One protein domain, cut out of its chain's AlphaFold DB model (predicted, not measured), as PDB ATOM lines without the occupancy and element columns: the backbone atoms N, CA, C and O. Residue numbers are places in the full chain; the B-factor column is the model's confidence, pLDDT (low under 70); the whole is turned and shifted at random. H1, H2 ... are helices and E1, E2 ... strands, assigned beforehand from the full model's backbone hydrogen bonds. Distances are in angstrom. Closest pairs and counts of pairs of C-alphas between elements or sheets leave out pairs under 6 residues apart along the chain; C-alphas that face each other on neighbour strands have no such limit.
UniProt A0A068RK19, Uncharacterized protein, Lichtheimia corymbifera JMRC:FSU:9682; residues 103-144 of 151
ATOM      1  N   VAL A 103      -3.243 -54.406   2.193       90.62
ATOM      2  CA  VAL A 103      -3.332 -53.704   0.901       90.62
ATOM      3  C   VAL A 103      -4.310 -52.521   1.015       90.62
ATOM      4  O   VAL A 103      -5.398 -52.663   1.573       90.62
ATOM      5  N   CYS A 104      -3.961 -51.328   0.503       89.19
ATOM      6  CA  CYS A 104      -4.919 -50.214   0.356       89.19
ATOM      7  C   CYS A 104      -6.008 -50.637  -0.638       89.19
ATOM      8  O   CYS A 104      -5.741 -51.380  -1.575       89.19
ATOM      9  N   GLY A 105      -7.205 -50.052  -0.554       84.88
ATOM     10  CA  GLY A 105      -8.234 -50.194  -1.596       84.88
ATOM     11  C   GLY A 105      -7.789 -49.799  -3.018       84.88
ATOM     12  O   GLY A 105      -8.497 -50.086  -3.970       84.88
ATOM     13  N   CYS A 106      -6.613 -49.177  -3.189       88.31
ATOM     14  CA  CYS A 106      -5.988 -48.940  -4.495       88.31
ATOM     15  C   CYS A 106      -5.111 -50.102  -5.010       88.31
ATOM     16  O   CYS A 106      -4.472 -49.954  -6.050       88.31
ATOM     17  N   GLY A 107      -5.025 -51.220  -4.282       89.94
ATOM     18  CA  GLY A 107      -4.256 -52.410  -4.664       89.94
ATOM     19  C   GLY A 107      -2.758 -52.364  -4.334       89.94
ATOM     20  O   GLY A 107      -2.023 -53.257  -4.740       89.94
ATOM     21  N   ARG A 108      -2.276 -51.340  -3.614       89.62
ATOM     22  CA  ARG A 108      -0.865 -51.221  -3.192       89.62
ATOM     23  C   ARG A 108      -0.672 -51.622  -1.729       89.62
ATOM     24  O   ARG A 108      -1.569 -51.336  -0.935       89.62
ATOM     25  N   PRO A 109       0.487 -52.194  -1.353       90.06
ATOM     26  CA  PRO A 109       0.781 -52.493   0.042       90.06
ATOM     27  C   PRO A 109       0.768 -51.207   0.879       90.06
ATOM     28  O   PRO A 109       1.216 -50.144   0.435       90.06
ATOM     29  N   LEU A 110       0.191 -51.305   2.068       89.44
ATOM     30  CA  LEU A 110       0.178 -50.274   3.093       89.44
ATOM     31  C   LEU A 110       1.519 -50.291   3.814       89.44
ATOM     32  O   LEU A 110       2.071 -51.346   4.124       89.44
ATOM     33  N   ASP A 111       2.022 -49.101   4.096       87.69
ATOM     34  CA  ASP A 111       3.201 -48.927   4.925       87.69
ATOM     35  C   ASP A 111       2.825 -49.013   6.415       87.69
ATOM     36  O   ASP A 111       1.655 -49.186   6.795       87.69
ATOM     37  N   ARG A 112       3.818 -48.844   7.289       82.00
ATOM     38  CA  ARG A 112       3.597 -48.800   8.741       82.00
ATOM     39  C   ARG A 112       2.518 -47.768   9.090       82.00
ATOM     40  O   ARG A 112       2.570 -46.617   8.665       82.00
ATOM     41  N   GLY A 113       1.540 -48.184   9.896       79.75
ATOM     42  CA  GLY A 113       0.458 -47.305  10.344       79.75
ATOM     43  C   GLY A 113      -0.644 -47.056   9.309       79.75
ATOM     44  O   GLY A 113      -1.278 -46.006   9.362       79.75
ATOM     45  N   TRP A 114      -0.893 -47.995   8.385       85.62
ATOM     46  CA  TRP A 114      -1.986 -47.912   7.396       85.62
ATOM     47  C   TRP A 114      -1.875 -46.703   6.454       85.62
ATOM     48  O   TRP A 114      -2.866 -46.218   5.893       85.62
ATOM     49  N   HIS A 115      -0.651 -46.208   6.273       87.00
ATOM     50  CA  HIS A 115      -0.357 -45.130   5.351       87.00
ATOM     51  C   HIS A 115      -0.185 -45.697   3.940       87.00
ATOM     52  O   HIS A 115       0.534 -46.671   3.735       87.00
ATOM     53  N   CYS A 116      -0.838 -45.084   2.954       90.38
ATOM     54  CA  CYS A 116      -0.587 -45.401   1.556       90.38
ATOM     55  C   CYS A 116      -0.225 -44.115   0.816       90.38
ATOM     56  O   CYS A 116      -1.096 -43.254   0.697       90.38
ATOM     57  N   PRO A 117       0.987 -44.006   0.248       85.94
ATOM     58  CA  PRO A 117       1.492 -42.759  -0.331       85.94
ATOM     59  C   PRO A 117       0.722 -42.285  -1.572       85.94
ATOM     60  O   PRO A 117       0.947 -41.177  -2.041       85.94
ATOM     61  N   ASN A 118      -0.159 -43.124  -2.128       89.75
ATOM     62  CA  ASN A 118      -0.840 -42.848  -3.391       89.75
ATOM     63  C   ASN A 118      -2.333 -42.531  -3.233       89.75
ATOM     64  O   ASN A 118      -2.848 -41.661  -3.915       89.75
ATOM     65  N   CYS A 119      -3.048 -43.262  -2.369       90.19
ATOM     66  CA  CYS A 119      -4.508 -43.144  -2.206       90.19
ATOM     67  C   CYS A 119      -4.900 -42.377  -0.934       90.19
ATOM     68  O   CYS A 119      -6.050 -41.952  -0.806       90.19
ATOM     69  N   ARG A 120      -3.982 -42.264   0.037       91.25
ATOM     70  CA  ARG A 120      -4.288 -41.808   1.391       91.25
ATOM     71  C   ARG A 120      -3.325 -40.720   1.841       91.25
ATOM     72  O   ARG A 120      -2.128 -40.785   1.601       91.25
ATOM     73  N   HIS A 121      -3.851 -39.745   2.559       90.38
ATOM     74  CA  HIS A 121      -3.061 -38.745   3.259       90.38
ATOM     75  C   HIS A 121      -3.415 -38.775   4.744       90.38
ATOM     76  O   HIS A 121      -4.469 -39.271   5.134       90.38
ATOM     77  N   THR A 122      -2.519 -38.289   5.592       91.25
ATOM     78  CA  THR A 122      -2.722 -38.312   7.040       91.25
ATOM     79  C   THR A 122      -3.146 -36.927   7.510       91.25
ATOM     80  O   THR A 122      -2.498 -35.934   7.183       91.25
ATOM     81  N   CYS A 123      -4.227 -36.842   8.285       91.06
ATOM     82  CA  CYS A 123      -4.656 -35.590   8.892       91.06
ATOM     83  C   CYS A 123      -3.556 -35.052   9.815       91.06
ATOM     84  O   CYS A 123      -3.167 -35.721  10.770       91.06
ATOM     85  N   THR A 124      -3.107 -33.821   9.576       90.00
ATOM     86  CA  THR A 124      -2.037 -33.175  10.355       90.00
ATOM     87  C   THR A 124      -2.414 -32.898  11.808       90.00
ATOM     88  O   THR A 124      -1.537 -32.739  12.646       90.00
ATOM     89  N   GLN A 125      -3.712 -32.853  12.113       92.38
ATOM     90  CA  GLN A 125      -4.220 -32.531  13.444       92.38
ATOM     91  C   GLN A 125      -4.393 -33.771  14.330       92.38
ATOM     92  O   GLN A 125      -4.109 -33.721  15.519       92.38
ATOM     93  N   CYS A 126      -4.872 -34.892  13.773       92.00
ATOM     94  CA  CYS A 126      -5.221 -36.079  14.566       92.00
ATOM     95  C   CYS A 126      -4.584 -37.391  14.093       92.00
ATOM     96  O   CYS A 126      -4.841 -38.432  14.693       92.00
ATOM     97  N   GLY A 127      -3.802 -37.380  13.012       89.00
ATOM     98  CA  GLY A 127      -3.131 -38.580  12.509       89.00
ATOM     99  C   GLY A 127      -4.036 -39.585  11.782       89.00
ATOM    100  O   GLY A 127      -3.570 -40.658  11.417       89.00
ATOM    101  N   ARG A 128      -5.323 -39.283  11.558       89.06
ATOM    102  CA  ARG A 128      -6.247 -40.177  10.831       89.06
ATOM    103  C   ARG A 128      -5.898 -40.235   9.340       89.06
ATOM    104  O   ARG A 128      -5.703 -39.189   8.727       89.06
ATOM    105  N   SER A 129      -5.886 -41.428   8.749       89.50
ATOM    106  CA  SER A 129      -5.751 -41.621   7.299       89.50
ATOM    107  C   SER A 129      -7.053 -41.262   6.572       89.50
ATOM    108  O   SER A 129      -8.117 -41.758   6.942       89.50
ATOM    109  N   LEU A 130      -6.955 -40.438   5.535       89.94
ATOM    110  CA  LEU A 130      -8.050 -39.896   4.727       89.94
ATOM    111  C   LEU A 130      -7.807 -40.204   3.253       89.94
ATOM    112  O   LEU A 130      -6.656 -40.267   2.816       89.94
ATOM    113  N   ILE A 131      -8.872 -40.365   2.477       90.12
ATOM    114  CA  ILE A 131      -8.796 -40.522   1.019       90.12
ATOM    115  C   ILE A 131      -8.514 -39.155   0.370       90.12
ATOM    116  O   ILE A 131      -8.821 -38.110   0.937       90.12
ATOM    117  N   ILE A 132      -7.892 -39.121  -0.812       88.19
ATOM    118  CA  ILE A 132      -7.710 -37.871  -1.574       88.19
ATOM    119  C   ILE A 132      -9.065 -37.170  -1.771       88.19
ATOM    120  O   ILE A 132     -10.003 -37.763  -2.293       88.19
ATOM    121  N   GLY A 133      -9.148 -35.903  -1.358       87.94
ATOM    122  CA  GLY A 133     -10.373 -35.098  -1.424       87.94
ATOM    123  C   GLY A 133     -11.314 -35.253  -0.223       87.94
ATOM    124  O   GLY A 133     -12.284 -34.508  -0.122       87.94
ATOM    125  N   GLU A 134     -11.026 -36.164   0.709       90.19
ATOM    126  CA  GLU A 134     -11.766 -36.294   1.964       90.19
ATOM    127  C   GLU A 134     -11.248 -35.286   3.002       90.19
ATOM    128  O   GLU A 134     -10.042 -35.129   3.203       90.19
ATOM    129  N   THR A 135     -12.162 -34.610   3.698       90.62
ATOM    130  CA  THR A 135     -11.833 -33.751   4.841       90.62
ATOM    131  C   THR A 135     -11.934 -34.525   6.148       90.62
ATOM    132  O   THR A 135     -12.831 -35.341   6.329       90.62
ATOM    133  N   CYS A 136     -11.064 -34.233   7.115       92.06
ATOM    134  CA  CYS A 136     -11.114 -34.900   8.414       92.06
ATOM    135  C   CYS A 136     -12.373 -34.526   9.210       92.06
ATOM    136  O   CYS A 136     -12.392 -33.460   9.818       92.06
ATOM    137  N   ASP A 137     -13.367 -35.409   9.325       90.31
ATOM    138  CA  ASP A 137     -14.600 -35.123  10.091       90.31
ATOM    139  C   ASP A 137     -14.351 -34.723  11.550       90.31
ATOM    140  O   ASP A 137     -15.077 -33.907  12.120       90.31
ATOM    141  N   ARG A 138     -13.308 -35.295  12.169       89.31
ATOM    142  CA  ARG A 138     -12.930 -34.993  13.557       89.31
ATOM    143  C   ARG A 138     -12.422 -33.566  13.719       89.31
ATOM    144  O   ARG A 138     -12.693 -32.943  14.738       89.31
ATOM    145  N   CYS A 139     -11.674 -33.064  12.741       90.81
ATOM    146  CA  CYS A 139     -10.995 -31.772  12.843       90.81
ATOM    147  C   CYS A 139     -11.751 -30.658  12.111       90.81
ATOM    148  O   CYS A 139     -11.717 -29.514  12.553       90.81
ATOM    149  N   ALA A 140     -12.485 -30.988  11.047       85.69
ATOM    150  CA  ALA A 140     -13.278 -30.043  10.266       85.69
ATOM    151  C   ALA A 140     -14.369 -29.369  11.110       85.69
ATOM    152  O   ALA A 140     -14.624 -28.183  10.946       85.69
ATOM    153  N   ARG A 141     -14.960 -30.085  12.077       79.12
ATOM    154  CA  ARG A 141     -15.975 -29.518  12.984       79.12
ATOM    155  C   ARG A 141     -15.420 -28.489  13.971       79.12
ATOM    156  O   ARG A 141     -16.177 -27.668  14.471       79.12
ATOM    157  N   VAL A 142     -14.123 -28.547  14.269       73.38
ATOM    158  CA  VAL A 142     -13.480 -27.643  15.236       73.38
ATOM    159  C   VAL A 142     -13.114 -26.312  14.579       73.38
ATOM    160  O   VAL A 142     -13.058 -25.288  15.249       73.38
ATOM    161  N   GLN A 143     -12.918 -26.302  13.260       60.84
ATOM    162  CA  GLN A 143     -12.597 -25.098  12.499       60.84
ATOM    163  C   GLN A 143     -13.845 -24.451  11.898       60.84
ATOM    164  O   GLN A 143     -13.863 -24.140  10.710       60.84
ATOM    165  N   LEU A 144     -14.893 -24.217  12.694       60.47
ATOM    166  CA  LEU A 144     -15.828 -23.161  12.313       60.47
ATOM    167  C   LEU A 144     -15.023 -21.857  12.366       60.47
ATOM    168  O   LEU A 144     -14.597 -21.478  13.461       60.47
TER     169      LEU A 144
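This is residues 103 to 144 of the 151 residues of an uncharacterized protein of Lichtheimia corymbifera JMRC:FSU:9682 (UniProt A0A068RK19). This is an elongated string of loops with little regular structure: a small two-stranded hairpin, E1 and E2, sits in the middle, the looped stretch 103 to 119 makes one end, and the short helix H1 lies toward the other. The printed part has 42 residues, 10 of them in named elements, in the order E1, E2, H1; the class is mixed, and the two-stranded sheet is antiparallel. It is only just loose, close to compact, with a radius of gyration of the C-alphas of 11.2 A and spans of 36 by 18 by 11 A.

After residues 103 to 119, look at E1, residues 120 to 122, and E2, residues 129 to 131: this hairpin is antiparallel at 139 degrees. C-alphas 122 and 129 face each other at 4.5 A; N 130 and O 121 are within hydrogen-bond range at 2.8 A. H1, residues 137 to 140, is apart from E1; it is too short for any O i to N i+4 pair, and its one O i to N i+3 pair is not within range.

Find C-alpha 120 at (-4.288, -41.808, 1.391); from there E1 runs 6.8 A. E2 runs 7.1 A. H1 runs 5.3 A to C-alpha 140 at (-13.278, -30.043, 10.266).

The C-alphas farthest apart, Pro 109 and Leu 144, are 35.9 A apart. There is no cut and no long link; pLDDT is under 70 at residues 143 to 144.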